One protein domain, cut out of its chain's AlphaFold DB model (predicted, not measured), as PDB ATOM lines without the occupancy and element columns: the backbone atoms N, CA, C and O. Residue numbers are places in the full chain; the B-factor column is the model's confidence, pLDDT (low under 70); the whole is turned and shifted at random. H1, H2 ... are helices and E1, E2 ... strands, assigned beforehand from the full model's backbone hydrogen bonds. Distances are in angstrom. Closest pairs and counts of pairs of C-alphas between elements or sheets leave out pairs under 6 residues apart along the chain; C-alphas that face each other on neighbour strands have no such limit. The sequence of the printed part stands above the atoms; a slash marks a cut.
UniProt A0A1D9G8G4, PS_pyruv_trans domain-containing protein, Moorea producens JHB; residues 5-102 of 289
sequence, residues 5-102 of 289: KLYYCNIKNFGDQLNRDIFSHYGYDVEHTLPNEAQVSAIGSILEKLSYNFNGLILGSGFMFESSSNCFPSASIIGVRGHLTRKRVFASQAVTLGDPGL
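AT A GLANCE: This is residues 5 to 102 of the 289 residues of the protein "PS_pyruv_trans domain-containing protein" of Moorea producens JHB (UniProt A0A1D9G8G4). This model has little regular structure: a rounded body mostly of loops, with a small parallel sheet, E2 beside E3, near the middle, H1 and E1 at one end and H2 at the other. The 98 printed residues include 29 in named elements, under half, in the order H1, E1, E2, E3, H2; the class is mixed. It is compact, radius of gyration of the C-alphas 12.2 A, spanning 30 by 25 by 23 A.

IN THESE COORDINATES: H1, residues 14 to 25, begins at C-alpha 14 (43.145, -69.605, 104.157) and measures 16.7 A. E1 is residues 30 to 32, 6.4 A; E2, 57 to 59, 6.3 A; E3, 76 to 80, 10.9 A. H2, residues 83 to 88, 8.6 A, ends at C-alpha 88 (46.689, -43.848, 109.158).

HOW THE PARTS SIT: E1 pairs with no named strand; its closest C-alpha to H1 is Val 30, 6.7 A from that of Arg 20. E2 and E3 are parallel at 17 degrees, with N 58 and O 76 3.0 A apart, within hydrogen-bond range. The closest C-alphas of E3 and H2, Val 80 and Arg 86, are 6.2 A apart. H1 and H2 are apart. Every O i to N i+4 pair is within range in H2, 5 of 8 in H1.

THE WHOLE: The farthest C-alphas, Gly 27 and Ser 67, are 36.4 A apart. The printed part has no cut. The links E1 to E2 and E2 to E3 are long. No printed residue is under 70 in pLDDT.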
ATOM      1  N   LYS A   5      27.676 -57.321 100.882       97.75
ATOM      2  CA  LYS A   5      28.756 -57.205  99.892       97.75
ATOM      3  C   LYS A   5      30.100 -57.022 100.588       97.75
ATOM      4  O   LYS A   5      30.414 -55.938 101.085       97.75
ATOM      5  N   LEU A   6      30.890 -58.083 100.647       97.81
ATOM      6  CA  LEU A   6      32.122 -58.159 101.420       97.81
ATOM      7  C   LEU A   6      33.330 -58.288 100.495       97.81
ATOM      8  O   LEU A   6      33.446 -59.240  99.720       97.81
ATOM      9  N   TYR A   7      34.283 -57.369 100.636       97.56
ATOM     10  CA  TYR A   7      35.559 -57.478  99.940       97.56
ATOM     11  C   TYR A   7      36.644 -58.101 100.819       97.56
ATOM     12  O   TYR A   7      36.941 -57.629 101.917       97.56
ATOM     13  N   TYR A   8      37.289 -59.123 100.260       95.19
ATOM     14  CA  TYR A   8      38.573 -59.666 100.692       95.19
ATOM     15  C   TYR A   8      39.357 -60.178  99.480       95.19
ATOM     16  O   TYR A   8      38.807 -60.377  98.391       95.19
ATOM     17  N   CYS A   9      40.665 -60.378  99.646       90.25
ATOM     18  CA  CYS A   9      41.499 -60.948  98.594       90.25
ATOM     19  C   CYS A   9      41.097 -62.406  98.334       90.25
ATOM     20  O   CYS A   9      41.346 -63.283  99.154       90.25
ATOM     21  N   ASN A  10      40.522 -62.681  97.161       82.75
ATOM     22  CA  ASN A  10      40.162 -64.039  96.753       82.75
ATOM     23  C   ASN A  10      41.362 -64.770  96.129       82.75
ATOM     24  O   ASN A  10      41.365 -65.134  94.955       82.75
ATOM     25  N   ILE A  11      42.425 -64.912  96.917       83.75
ATOM     26  CA  ILE A  11      43.581 -65.748  96.589       83.75
ATOM     27  C   ILE A  11      43.506 -67.047  97.396       83.75
ATOM     28  O   ILE A  11      42.810 -67.125  98.411       83.75
ATOM     29  N   LYS A  12      44.250 -68.078  96.976       81.75
ATOM     30  CA  LYS A  12      44.434 -69.292  97.784       81.75
ATOM     31  C   LYS A  12      45.300 -68.976  99.011       81.75
ATOM     32  O   LYS A  12      46.496 -69.237  99.032       81.75
ATOM     33  N   ASN A  13      44.692 -68.343 100.005       85.38
ATOM     34  CA  ASN A  13      45.218 -68.096 101.336       85.38
ATOM     35  C   ASN A  13      44.063 -68.298 102.315       85.38
ATOM     36  O   ASN A  13      43.038 -67.626 102.205       85.38
ATOM     37  N   PHE A  14      44.220 -69.222 103.252       94.00
ATOM     38  CA  PHE A  14      43.145 -69.605 104.157       94.00
ATOM     39  C   PHE A  14      42.634 -68.439 105.019       94.00
ATOM     40  O   PHE A  14      41.455 -68.385 105.351       94.00
ATOM     41  N   GLY A  15      43.503 -67.486 105.370       91.88
ATOM     42  CA  GLY A  15      43.154 -66.461 106.344       91.88
ATOM     43  C   GLY A  15      42.171 -65.420 105.816       91.88
ATOM     44  O   GLY A  15      41.234 -65.070 106.520       91.88
ATOM     45  N   ASP A  16      42.296 -65.002 104.551       92.38
ATOM     46  CA  ASP A  16      41.305 -64.102 103.942       92.38
ATOM     47  C   ASP A  16      39.948 -64.812 103.755       92.38
ATOM     48  O   ASP A  16      38.901 -64.167 103.764       92.38
ATOM     49  N   GLN A  17      39.939 -66.145 103.630       93.94
ATOM     50  CA  GLN A  17      38.711 -66.932 103.477       93.94
ATOM     51  C   GLN A  17      37.905 -67.050 104.780       93.94
ATOM     52  O   GLN A  17      36.693 -67.254 104.698       93.94
ATOM     53  N   LEU A  18      38.532 -66.820 105.945       95.88
ATOM     54  CA  LEU A  18      37.857 -66.785 107.253       95.88
ATOM     55  C   LEU A  18      36.739 -65.747 107.314       95.88
ATOM     56  O   LEU A  18      35.827 -65.886 108.120       95.88
ATOM     57  N   ASN A  19      36.780 -64.727 106.450       96.88
ATOM     58  CA  ASN A  19      35.686 -63.774 106.294       96.88
ATOM     59  C   ASN A  19      34.332 -64.487 106.138       96.88
ATOM     60  O   ASN A  19      33.367 -64.096 106.781       96.88
ATOM     61  N   ARG A  20      34.249 -65.552 105.329       95.56
ATOM     62  CA  ARG A  20      32.980 -66.270 105.119       95.56
ATOM     63  C   ARG A  20      32.520 -66.998 106.378       95.56
ATOM     64  O   ARG A  20      31.353 -66.900 106.739       95.56
ATOM     65  N   ASP A  21      33.437 -67.686 107.047       96.75
ATOM     66  CA  ASP A  21      33.106 -68.524 108.201       96.75
ATOM     67  C   ASP A  21      32.722 -67.673 109.415       96.75
ATOM     68  O   ASP A  21      31.723 -67.956 110.068       96.75
ATOM     69  N   ILE A  22      33.464 -66.585 109.665       98.12
ATOM     70  CA  ILE A  22      33.162 -65.642 110.746       98.12
ATOM     71  C   ILE A  22      31.788 -65.008 110.526       98.12
ATOM     72  O   ILE A  22      30.963 -65.044 111.429       98.12
ATOM     73  N   PHE A  23      31.499 -64.459 109.342       98.25
ATOM     74  CA  PHE A  23      30.190 -63.841 109.096       98.25
ATOM     75  C   PHE A  23      29.047 -64.855 109.217       98.25
ATOM     76  O   PHE A  23      28.044 -64.556 109.864       98.25
ATOM     77  N   SER A  24      29.234 -66.062 108.677       97.62
ATOM     78  CA  SER A  24      28.259 -67.152 108.775       97.62
ATOM     79  C   SER A  24      27.974 -67.545 110.229       97.62
ATOM     80  O   SER A  24      26.813 -67.692 110.606       97.62
ATOM     81  N   HIS A  25      29.003 -67.619 111.082       97.88
ATOM     82  CA  HIS A  25      28.836 -67.904 112.510       97.88
ATOM     83  C   HIS A  25      27.911 -66.901 113.217       97.88
ATOM     84  O   HIS A  25      27.090 -67.305 114.037       97.88
ATOM     85  N   TYR A  26      27.993 -65.614 112.867       98.00
ATOM     86  CA  TYR A  26      27.112 -64.576 113.419       98.00
ATOM     87  C   TYR A  26      25.782 -64.421 112.658       98.00
ATOM     88  O   TYR A  26      25.049 -63.461 112.891       98.00
ATOM     89  N   GLY A  27      25.445 -65.355 111.763       97.25
ATOM     90  CA  GLY A  27      24.165 -65.379 111.052       97.25
ATOM     91  C   GLY A  27      24.082 -64.435 109.851       97.25
ATOM     92  O   GLY A  27      22.979 -64.058 109.451       97.25
ATOM     93  N   TYR A  28      25.220 -64.040 109.274       97.44
ATOM     94  CA  TYR A  28      25.271 -63.165 108.105       97.44
ATOM     95  C   TYR A  28      25.673 -63.916 106.837       97.44
ATOM     96  O   TYR A  28      26.760 -64.489 106.751       97.44
ATOM     97  N   ASP A  29      24.837 -63.801 105.807       96.50
ATOM     98  CA  ASP A  29      25.204 -64.185 104.448       96.50
ATOM     99  C   ASP A  29      26.079 -63.107 103.806       96.50
ATOM    100  O   ASP A  29      25.814 -61.907 103.932       96.50
ATOM    101  N   VAL A  30      27.111 -63.535 103.077       96.81
ATOM    102  CA  VAL A  30      28.054 -62.636 102.401       96.81
ATOM    103  C   VAL A  30      28.166 -62.953 100.917       96.81
ATOM    104  O   VAL A  30      28.278 -64.108 100.508       96.81
ATOM    105  N   GLU A  31      28.205 -61.901 100.111       96.75
ATOM    106  CA  GLU A  31      28.555 -61.946  98.697       96.75
ATOM    107  C   GLU A  31      29.981 -61.406  98.550       96.75
ATOM    108  O   GLU A  31      30.269 -60.285  98.973       96.75
ATOM    109  N   HIS A  32      30.896 -62.194  97.978       96.44
ATOM    110  CA  HIS A  32      32.229 -61.683  97.647       96.44
ATOM    111  C   HIS A  32      32.127 -60.724  96.463       96.44
ATOM    112  O   HIS A  32      31.583 -61.093  95.426       96.44
ATOM    113  N   THR A  33      32.671 -59.518  96.605       96.81
ATOM    114  CA  THR A  33      32.604 -58.491  95.555       96.81
ATOM    115  C   THR A  33      33.975 -57.953  95.178       96.81
ATOM    116  O   THR A  33      34.984 -58.226  95.833       96.81
ATOM    117  N   LEU A  34      34.025 -57.134  94.129       96.44
ATOM    118  CA  LEU A  34      35.181 -56.282  93.855       96.44
ATOM    119  C   LEU A  34      35.279 -55.137  94.890       96.44
ATOM    120  O   LEU A  34      34.277 -54.793  95.528       96.44
ATOM    121  N   PRO A  35      36.462 -54.506  95.066       96.19
ATOM    122  CA  PRO A  35      36.649 -53.443  96.061       96.19
ATOM    123  C   PRO A  35      35.705 -52.241  95.908       96.19
ATOM    124  O   PRO A  35      35.355 -51.602  96.894       96.19
ATOM    125  N   ASN A  36      35.321 -51.900  94.676       95.19
ATOM    126  CA  ASN A  36      34.451 -50.763  94.350       95.19
ATOM    127  C   ASN A  36      32.956 -51.040  94.586       95.19
ATOM    128  O   ASN A  36      32.164 -50.105  94.582       95.19
ATOM    129  N   GLU A  37      32.584 -52.302  94.782       96.19
ATOM    130  CA  GLU A  37      31.206 -52.752  95.024       96.19
ATOM    131  C   GLU A  37      30.971 -53.139  96.489       96.19
ATOM    132  O   GLU A  37      29.846 -53.443  96.890       96.19
ATOM    133  N   ALA A  38      32.041 -53.143  97.282       97.06
ATOM    134  CA  ALA A  38      32.037 -53.593  98.657       97.06
ATOM    135  C   ALA A  38      31.255 -52.642  99.567       97.06
ATOM    136  O   ALA A  38      31.399 -51.422  99.497       97.06
ATOM    137  N   GLN A  39      30.495 -53.221 100.489       97.12
ATOM    138  CA  GLN A  39      29.888 -52.533 101.627       97.12
ATOM    139  C   GLN A  39      30.693 -52.747 102.906       97.12
ATOM    140  O   GLN A  39      30.612 -51.935 103.823       97.12
ATOM    141  N   VAL A  40      31.456 -53.839 102.988       98.25
ATOM    142  CA  VAL A  40      32.199 -54.212 104.192       98.25
ATOM    143  C   VAL A  40      33.599 -54.710 103.837       98.25
ATOM    144  O   VAL A  40      33.826 -55.298 102.778       98.25
ATOM    145  N   SER A  41      34.539 -54.471 104.750       98.06
ATOM    146  CA  SER A  41      35.891 -55.028 104.761       98.06
ATOM    147  C   SER A  41      36.250 -55.444 106.193       98.06
ATOM    148  O   SER A  41      36.137 -54.631 107.113       98.06
ATOM    149  N   ALA A  42      36.646 -56.704 106.402       98.00
ATOM    150  CA  ALA A  42      36.807 -57.273 107.744       98.00
ATOM    151  C   ALA A  42      38.178 -57.922 107.971       98.00
ATOM    152  O   ALA A  42      39.010 -57.300 108.619       98.00
ATOM    153  N   ILE A  43      38.476 -59.098 107.420       97.81
ATOM    154  CA  ILE A  43      39.795 -59.742 107.590       97.81
ATOM    155  C   ILE A  43      40.677 -59.462 106.374       97.81
ATOM    156  O   ILE A  43      40.219 -59.578 105.234       97.81
ATOM    157  N   GLY A  44      41.944 -59.123 106.627       95.88
ATOM    158  CA  GLY A  44      42.974 -59.048 105.596       95.88
ATOM    159  C   GLY A  44      43.813 -57.769 105.605       95.88
ATOM    160  O   GLY A  44      43.495 -56.741 106.207       95.88
ATOM    161  N   SER A  45      44.937 -57.835 104.891       96.25
ATOM    162  CA  SER A  45      45.814 -56.684 104.616       96.25
ATOM    163  C   SER A  45      45.421 -56.028 103.289       96.25
ATOM    164  O   SER A  45      46.145 -56.144 102.300       96.25
ATOM    165  N   ILE A  46      44.227 -55.441 103.247       96.19
ATOM    166  CA  ILE A  46      43.513 -55.123 102.002       96.19
ATOM    167  C   ILE A  46      43.089 -53.661 101.864       96.19
ATOM    168  O   ILE A  46      42.533 -53.291 100.831       96.19
ATOM    169  N   LEU A  47      43.353 -52.812 102.860       97.50
ATOM    170  CA  LEU A  47      42.859 -51.431 102.845       97.50
ATOM    171  C   LEU A  47      43.408 -50.607 101.668       97.50
ATOM    172  O   LEU A  47      42.711 -49.732 101.168       97.50
ATOM    173  N   GLU A  48      44.592 -50.919 101.137       95.69
ATOM    174  CA  GLU A  48      45.112 -50.286  99.912       95.69
ATOM    175  C   GLU A  48      44.228 -50.473  98.680       95.69
ATOM    176  O   GLU A  48      44.330 -49.707  97.723       95.69
ATOM    177  N   LYS A  49      43.422 -51.535  98.666       95.88
ATOM    178  CA  LYS A  49      42.575 -51.902  97.531       95.88
ATOM    179  C   LYS A  49      41.252 -51.147  97.540       95.88
ATOM    180  O   LYS A  49      40.614 -51.047  96.496       95.88
ATOM    181  N   LEU A  50      40.852 -50.616  98.694       96.75
ATOM    182  CA  LEU A  50      39.670 -49.779  98.818       96.75
ATOM    183  C   LEU A  50      39.982 -48.362  98.329       96.75
ATOM    184  O   LEU A  50      41.051 -47.803  98.591       96.75
ATOM    185  N   SER A  51      39.029 -47.777  97.607       94.88
ATOM    186  CA  SER A  51      39.168 -46.416  97.093       94.88
ATOM    187  C   SER A  51      39.009 -45.374  98.205       94.88
ATOM    188  O   SER A  51      38.381 -45.633  99.229       94.88
ATOM    189  N   TYR A  52      39.501 -44.157  97.966       94.12
ATOM    190  CA  TYR A  52      39.246 -43.000  98.835       94.12
ATOM    191  C   TYR A  52      37.743 -42.744  99.063       94.12
ATOM    192  O   TYR A  52      37.331 -42.308 100.133       94.12
ATOM    193  N   ASN A  53      36.912 -43.057  98.065       94.06
ATOM    194  CA  ASN A  53      35.461 -42.887  98.123       94.06
ATOM    195  C   ASN A  53      34.737 -44.088  98.744       94.06
ATOM    196  O   ASN A  53      33.507 -44.112  98.723       94.06
ATOM    197  N   PHE A  54      35.463 -45.087  99.264       96.94
ATOM    198  CA  PHE A  54      34.837 -46.186  99.986       96.94
ATOM    199  C   PHE A  54      33.992 -45.616 101.125       96.94
ATOM    200  O   PHE A  54      34.465 -44.842 101.960       96.94
ATOM    201  N   ASN A  55      32.721 -45.983 101.109       96.19
ATOM    202  CA  ASN A  55      31.695 -45.477 102.000       96.19
ATOM    203  C   ASN A  55      31.022 -46.626 102.745       96.19
ATOM    204  O   ASN A  55      29.858 -46.504 103.055       96.19
ATOM    205  N   GLY A  56      31.711 -47.747 102.964       97.31
ATOM    206  CA  GLY A  56      31.183 -48.889 103.704       97.31
ATOM    207  C   GLY A  56      31.694 -48.952 105.144       97.31
ATOM    208  O   GLY A  56      32.189 -47.966 105.697       97.31
ATOM    209  N   LEU A  57      31.612 -50.138 105.746       98.50
ATOM    210  CA  LEU A  57      32.142 -50.426 107.078       98.50
ATOM    211  C   LEU A  57      33.524 -51.081 106.990       98.50
ATOM    212  O   LEU A  57      33.767 -51.964 106.165       98.50
ATOM    213  N   ILE A  58      34.414 -50.690 107.901       98.62
ATOM    214  CA  ILE A  58      35.690 -51.375 108.146       98.62
ATOM    215  C   ILE A  58      35.621 -51.992 109.544       98.62
ATOM    216  O   ILE A  58      35.385 -51.271 110.514       98.62
ATOM    217  N   LEU A  59      35.792 -53.315 109.631       98.44
ATOM    218  CA  LEU A  59      35.571 -54.111 110.849       98.44
ATOM    219  C   LEU A  59      36.854 -54.732 111.425       98.44
ATOM    220  O   LEU A  59      36.804 -55.456 112.406       98.44
ATOM    221  N   GLY A  60      38.018 -54.506 110.824       97.88
ATOM    222  CA  GLY A  60      39.249 -55.145 111.306       97.88
ATOM    223  C   GLY A  60      40.368 -55.245 110.286       97.88
ATOM    224  O   GLY A  60      41.470 -55.676 110.615       97.88
ATOM    225  N   SER A  61      40.124 -54.814 109.050       98.06
ATOM    226  CA  SER A  61      41.134 -54.885 108.002       98.06
ATOM    227  C   SER A  61      42.276 -53.919 108.294       98.06
ATOM    228  O   SER A  61      42.136 -52.944 109.039       98.06
ATOM    229  N   GLY A  62      43.436 -54.205 107.716       98.06
ATOM    230  CA  GLY A  62      44.623 -53.375 107.864       98.06
ATOM    231  C   GLY A  62      45.345 -53.123 106.552       98.06
ATOM    232  O   GLY A  62      45.007 -53.679 105.508       98.06
ATOM    233  N   PHE A  63      46.374 -52.282 106.610       97.75
ATOM    234  CA  PHE A  63      47.249 -52.026 105.463       97.75
ATOM    235  C   PHE A  63      48.322 -53.106 105.305       97.75
ATOM    236  O   PHE A  63      48.829 -53.650 106.289       97.75
ATOM    237  N   MET A  64      48.699 -53.398 104.070       95.62
ATOM    238  CA  MET A  64      49.858 -54.210 103.718       95.62
ATOM    239  C   MET A  64      51.172 -53.426 103.828       95.62
ATOM    240  O   MET A  64      52.147 -53.954 104.362       95.62
ATOM    241  N   PHE A  65      51.213 -52.189 103.325       94.56
ATOM    242  CA  PHE A  65      52.436 -51.407 103.140       94.56
ATOM    243  C   PHE A  65      52.487 -50.173 104.044       94.56
ATOM    244  O   PHE A  65      51.484 -49.527 104.345       94.56
ATOM    245  N   GLU A  66      53.704 -49.806 104.441       92.44
ATOM    246  CA  GLU A  66      53.959 -48.575 105.190       92.44
ATOM    247  C   GLU A  66      53.726 -47.311 104.349       92.44
ATOM    248  O   GLU A  66      53.238 -46.309 104.869       92.44
ATOM    249  N   SER A  67      54.024 -47.386 103.049       91.31
ATOM    250  CA  SER A  67      53.892 -46.290 102.083       91.31
ATOM    251  C   SER A  67      52.451 -45.972 101.685       91.31
ATOM    252  O   SER A  67      52.217 -44.987 100.990       91.31
ATOM    253  N   SER A  68      51.489 -46.807 102.077       91.50
ATOM    254  CA  SER A  68      50.075 -46.587 101.791       91.50
ATOM    255  C   SER A  68      49.594 -45.315 102.480       91.50
ATOM    256  O   SER A  68      49.875 -45.098 103.659       91.50
ATOM    257  N   SER A  69      48.855 -44.482 101.753       88.56
ATOM    258  CA  SER A  69      48.327 -43.206 102.253       88.56
ATOM    259  C   SER A  69      46.805 -43.119 102.188       88.56
ATOM    260  O   SER A  69      46.249 -42.076 102.525       88.56
ATOM    261  N   ASN A  70      46.119 -44.196 101.776       92.06
ATOM    262  CA  ASN A  70      44.665 -44.197 101.678       92.06
ATOM    263  C   ASN A  70      44.041 -43.853 103.038       92.06
ATOM    264  O   ASN A  70      44.434 -44.377 104.083       92.06
ATOM    265  N   CYS A  71      43.022 -43.009 102.989       91.44
ATOM    266  CA  CYS A  71      42.082 -42.769 104.069       91.44
ATOM    267  C   CYS A  71      40.660 -42.882 103.508       91.44
ATOM    268  O   CYS A  71      40.465 -42.889 102.292       91.44
ATOM    269  N   PHE A  72      39.676 -43.003 104.398       95.44
ATOM    270  CA  PHE A  72      38.301 -43.341 104.029       95.44
ATOM    271  C   PHE A  72      37.319 -42.364 104.687       95.44
ATOM    272  O   PHE A  72      36.631 -42.731 105.636       95.44
ATOM    273  N   PRO A  73      37.259 -41.096 104.236       92.25
ATOM    274  CA  PRO A  73      36.464 -40.054 104.893       92.25
ATOM    275  C   PRO A  73      34.955 -40.318 104.892       92.25
ATOM    276  O   PRO A  73      34.236 -39.698 105.668       92.25
ATOM    277  N   SER A  74      34.468 -41.195 104.008       93.75
ATOM    278  CA  SER A  74      33.046 -41.561 103.928       93.75
ATOM    279  C   SER A  74      32.734 -42.912 104.576       93.75
ATOM    280  O   SER A  74      31.564 -43.277 104.663       93.75
ATOM    281  N   ALA A  75      33.748 -43.669 105.001       96.31
ATOM    282  CA  ALA A  75      33.552 -44.981 105.602       96.31
ATOM    283  C   ALA A  75      33.244 -44.870 107.095       96.31
ATOM    284  O   ALA A  75      33.767 -44.006 107.802       96.31
ATOM    285  N   SER A  76      32.462 -45.817 107.602       97.25
ATOM    286  CA  SER A  76      32.327 -46.039 109.037       97.25
ATOM    287  C   SER A  76      33.426 -46.987 109.505       97.25
ATOM    288  O   SER A  76      33.374 -48.197 109.288       97.25
ATOM    289  N   ILE A  77      34.450 -46.427 110.147       98.06
ATOM    290  CA  ILE A  77      35.554 -47.204 110.711       98.06
ATOM    291  C   ILE A  77      35.123 -47.702 112.091       98.06
ATOM    292  O   ILE A  77      35.178 -46.953 113.064       98.06
ATOM    293  N   ILE A  78      34.660 -48.950 112.153       98.25
ATOM    294  CA  ILE A  78      34.195 -49.586 113.392       98.25
ATOM    295  C   ILE A  78      35.356 -50.290 114.091       98.25
ATOM    296  O   ILE A  78      35.548 -50.129 115.294       98.25
ATOM    297  N   GLY A  79      36.166 -51.011 113.316       98.25
ATOM    298  CA  GLY A  79      37.351 -51.699 113.795       98.25
ATOM    299  C   GLY A  79      38.467 -51.724 112.758       98.25
ATOM    300  O   GLY A  79      38.227 -51.664 111.553       98.25
ATOM    301  N   VAL A  80      39.711 -51.801 113.224       98.62
ATOM    302  CA  VAL A  80      40.903 -51.950 112.374       98.62
ATOM    303  C   VAL A  80      41.903 -52.899 113.019       98.62
ATOM    304  O   VAL A  80      41.935 -53.043 114.238       98.62
ATOM    305  N   ARG A  81      42.779 -53.502 112.211       98.31
ATOM    306  CA  ARG A  81      43.700 -54.537 112.699       98.31
ATOM    307  C   ARG A  81      44.603 -54.082 113.847       98.31
ATOM    308  O   ARG A  81      44.892 -54.868 114.742       98.31
ATOM    309  N   GLY A  82      45.096 -52.844 113.791       97.44
ATOM    310  CA  GLY A  82      46.122 -52.360 114.710       97.44
ATOM    311  C   GLY A  82      46.257 -50.845 114.797       97.44
ATOM    312  O   GLY A  82      45.630 -50.088 114.049       97.44
ATOM    313  N   HIS A  83      47.084 -50.383 115.739       97.25
ATOM    314  CA  HIS A  83      47.269 -48.958 116.018       97.25
ATOM    315  C   HIS A  83      47.897 -48.191 114.850       97.25
ATOM    316  O   HIS A  83      47.597 -47.005 114.688       97.25
ATOM    317  N   LEU A  84      48.750 -48.828 114.037       96.69
ATOM    318  CA  LEU A  84      49.373 -48.163 112.890       96.69
ATOM    319  C   LEU A  84      48.330 -47.912 111.799       96.69
ATOM    320  O   LEU A  84      48.267 -46.812 111.249       96.69
ATOM    321  N   THR A  85      47.463 -48.895 111.542       97.75
ATOM    322  CA  THR A  85      46.302 -48.728 110.663       97.75
ATOM    323  C   THR A  85      45.358 -47.659 111.212       97.75
ATOM    324  O   THR A  85      45.024 -46.734 110.474       97.75
ATOM    325  N   ARG A  86      44.995 -47.714 112.505       97.62
ATOM    326  CA  ARG A  86      44.121 -46.719 113.157       97.62
ATOM    327  C   ARG A  86      44.628 -45.292 112.968       97.62
ATOM    328  O   ARG A  86      43.859 -44.409 112.597       97.62
ATOM    329  N   LYS A  87      45.930 -45.079 113.194       95.75
ATOM    330  CA  LYS A  87      46.584 -43.778 113.009       95.75
ATOM    331  C   LYS A  87      46.478 -43.303 111.560       95.75
ATOM    332  O   LYS A  87      46.182 -42.136 111.336       95.75
ATOM    333  N   ARG A  88      46.702 -44.192 110.588       95.12
ATOM    334  CA  ARG A  88      46.689 -43.848 109.158       95.12
ATOM    335  C   ARG A  88      45.310 -43.425 108.657       95.12
ATOM    336  O   ARG A  88      45.218 -42.492 107.871       95.12
ATOM    337  N   VAL A  89      44.250 -44.083 109.121       95.75
ATOM    338  CA  VAL A  89      42.871 -43.746 108.726       95.75
ATOM    339  C   VAL A  89      42.243 -42.643 109.582       95.75
ATOM    340  O   VAL A  89      41.063 -42.360 109.413       95.75
ATOM    341  N   PHE A  90      43.005 -42.029 110.496       94.81
ATOM    342  CA  PHE A  90      42.523 -41.008 111.438       94.81
ATOM    343  C   PHE A  90      41.299 -41.457 112.254       94.81
ATOM    344  O   PHE A  90      40.419 -40.661 112.576       94.81
ATOM    345  N   ALA A  91      41.239 -42.746 112.593       94.81
ATOM    346  CA  ALA A  91      40.129 -43.298 113.355       94.81
ATOM    347  C   ALA A  91      40.169 -42.866 114.827       94.81
ATOM    348  O   ALA A  91      41.236 -42.636 115.408       94.81
ATOM    349  N   SER A  92      38.983 -42.789 115.437       93.19
ATOM    350  CA  SER A  92      38.827 -42.425 116.847       93.19
ATOM    351  C   SER A  92      39.522 -43.427 117.781       93.19
ATOM    352  O   SER A  92      39.813 -44.560 117.403       93.19
ATOM    353  N   GLN A  93      39.760 -43.040 119.037       92.38
ATOM    354  CA  GLN A  93      40.309 -43.967 120.036       92.38
ATOM    355  C   GLN A  93      39.333 -45.086 120.425       92.38
ATOM    356  O   GLN A  93      39.786 -46.088 120.967       92.38
ATOM    357  N   ALA A  94      38.040 -44.918 120.137       91.25
ATOM    358  CA  ALA A  94      36.981 -45.857 120.494       91.25
ATOM    359  C   ALA A  94      36.787 -46.993 119.476       91.25
ATOM    360  O   ALA A  94      35.973 -47.874 119.725       91.25
ATOM    361  N   VAL A  95      37.485 -46.975 118.331       95.62
ATOM    362  CA  VAL A  95      37.379 -48.075 117.358       95.62
ATOM    363  C   VAL A  95      37.971 -49.358 117.927       95.62
ATOM    364  O   VAL A  95      39.033 -49.323 118.559       95.62
ATOM    365  N   THR A  96      37.316 -50.480 117.645       97.50
ATOM    366  CA  THR A  96      37.804 -51.809 118.015       97.50
ATOM    367  C   THR A  96      39.154 -52.073 117.348       97.50
ATOM    368  O   THR A  96      39.387 -51.707 116.191       97.50
ATOM    369  N   LEU A  97      40.066 -52.707 118.080       97.88
ATOM    370  CA  LEU A  97      41.377 -53.087 117.570       97.88
ATOM    371  C   LEU A  97      41.542 -54.596 117.577       97.88
ATOM    372  O   LEU A  97      41.351 -55.230 118.606       97.88
ATOM    373  N   GLY A  98      41.976 -55.145 116.451       97.69
ATOM    374  CA  GLY A  98      42.277 -56.562 116.318       97.69
ATOM    375  C   GLY A  98      41.891 -57.098 114.950       97.69
ATOM    376  O   GLY A  98      41.084 -56.510 114.232       97.69
ATOM    377  N   ASP A  99      42.500 -58.220 114.583       98.31
ATOM    378  CA  ASP A  99      42.104 -58.965 113.394       98.31
ATOM    379  C   ASP A  99      40.932 -59.902 113.747       98.31
ATOM    380  O   ASP A  99      41.077 -60.697 114.683       98.31
ATOM    381  N   PRO A 100      39.792 -59.866 113.027       98.56
ATOM    382  CA  PRO A 100      38.663 -60.753 113.299       98.56
ATOM    383  C   PRO A 100      38.981 -62.246 113.172       98.56
ATOM    384  O   PRO A 100      38.249 -63.061 113.728       98.56
ATOM    385  N   GLY A 101      40.092 -62.632 112.533       98.19
ATOM    386  CA  GLY A 101      40.592 -64.009 112.567       98.19
ATOM    387  C   GLY A 101      40.865 -64.529 113.988       98.19
ATOM    388  O   GLY A 101      40.897 -65.739 114.201       98.19
ATOM    389  N   LEU A 102      40.984 -63.644 114.988       98.19
ATOM    390  CA  LEU A 102      41.024 -64.015 116.407       98.19
ATOM    391  C   LEU A 102      39.742 -64.710 116.895       98.19
ATOM    392  O   LEU A 102      39.788 -65.418 117.898       98.19
TER     393      LEU A 102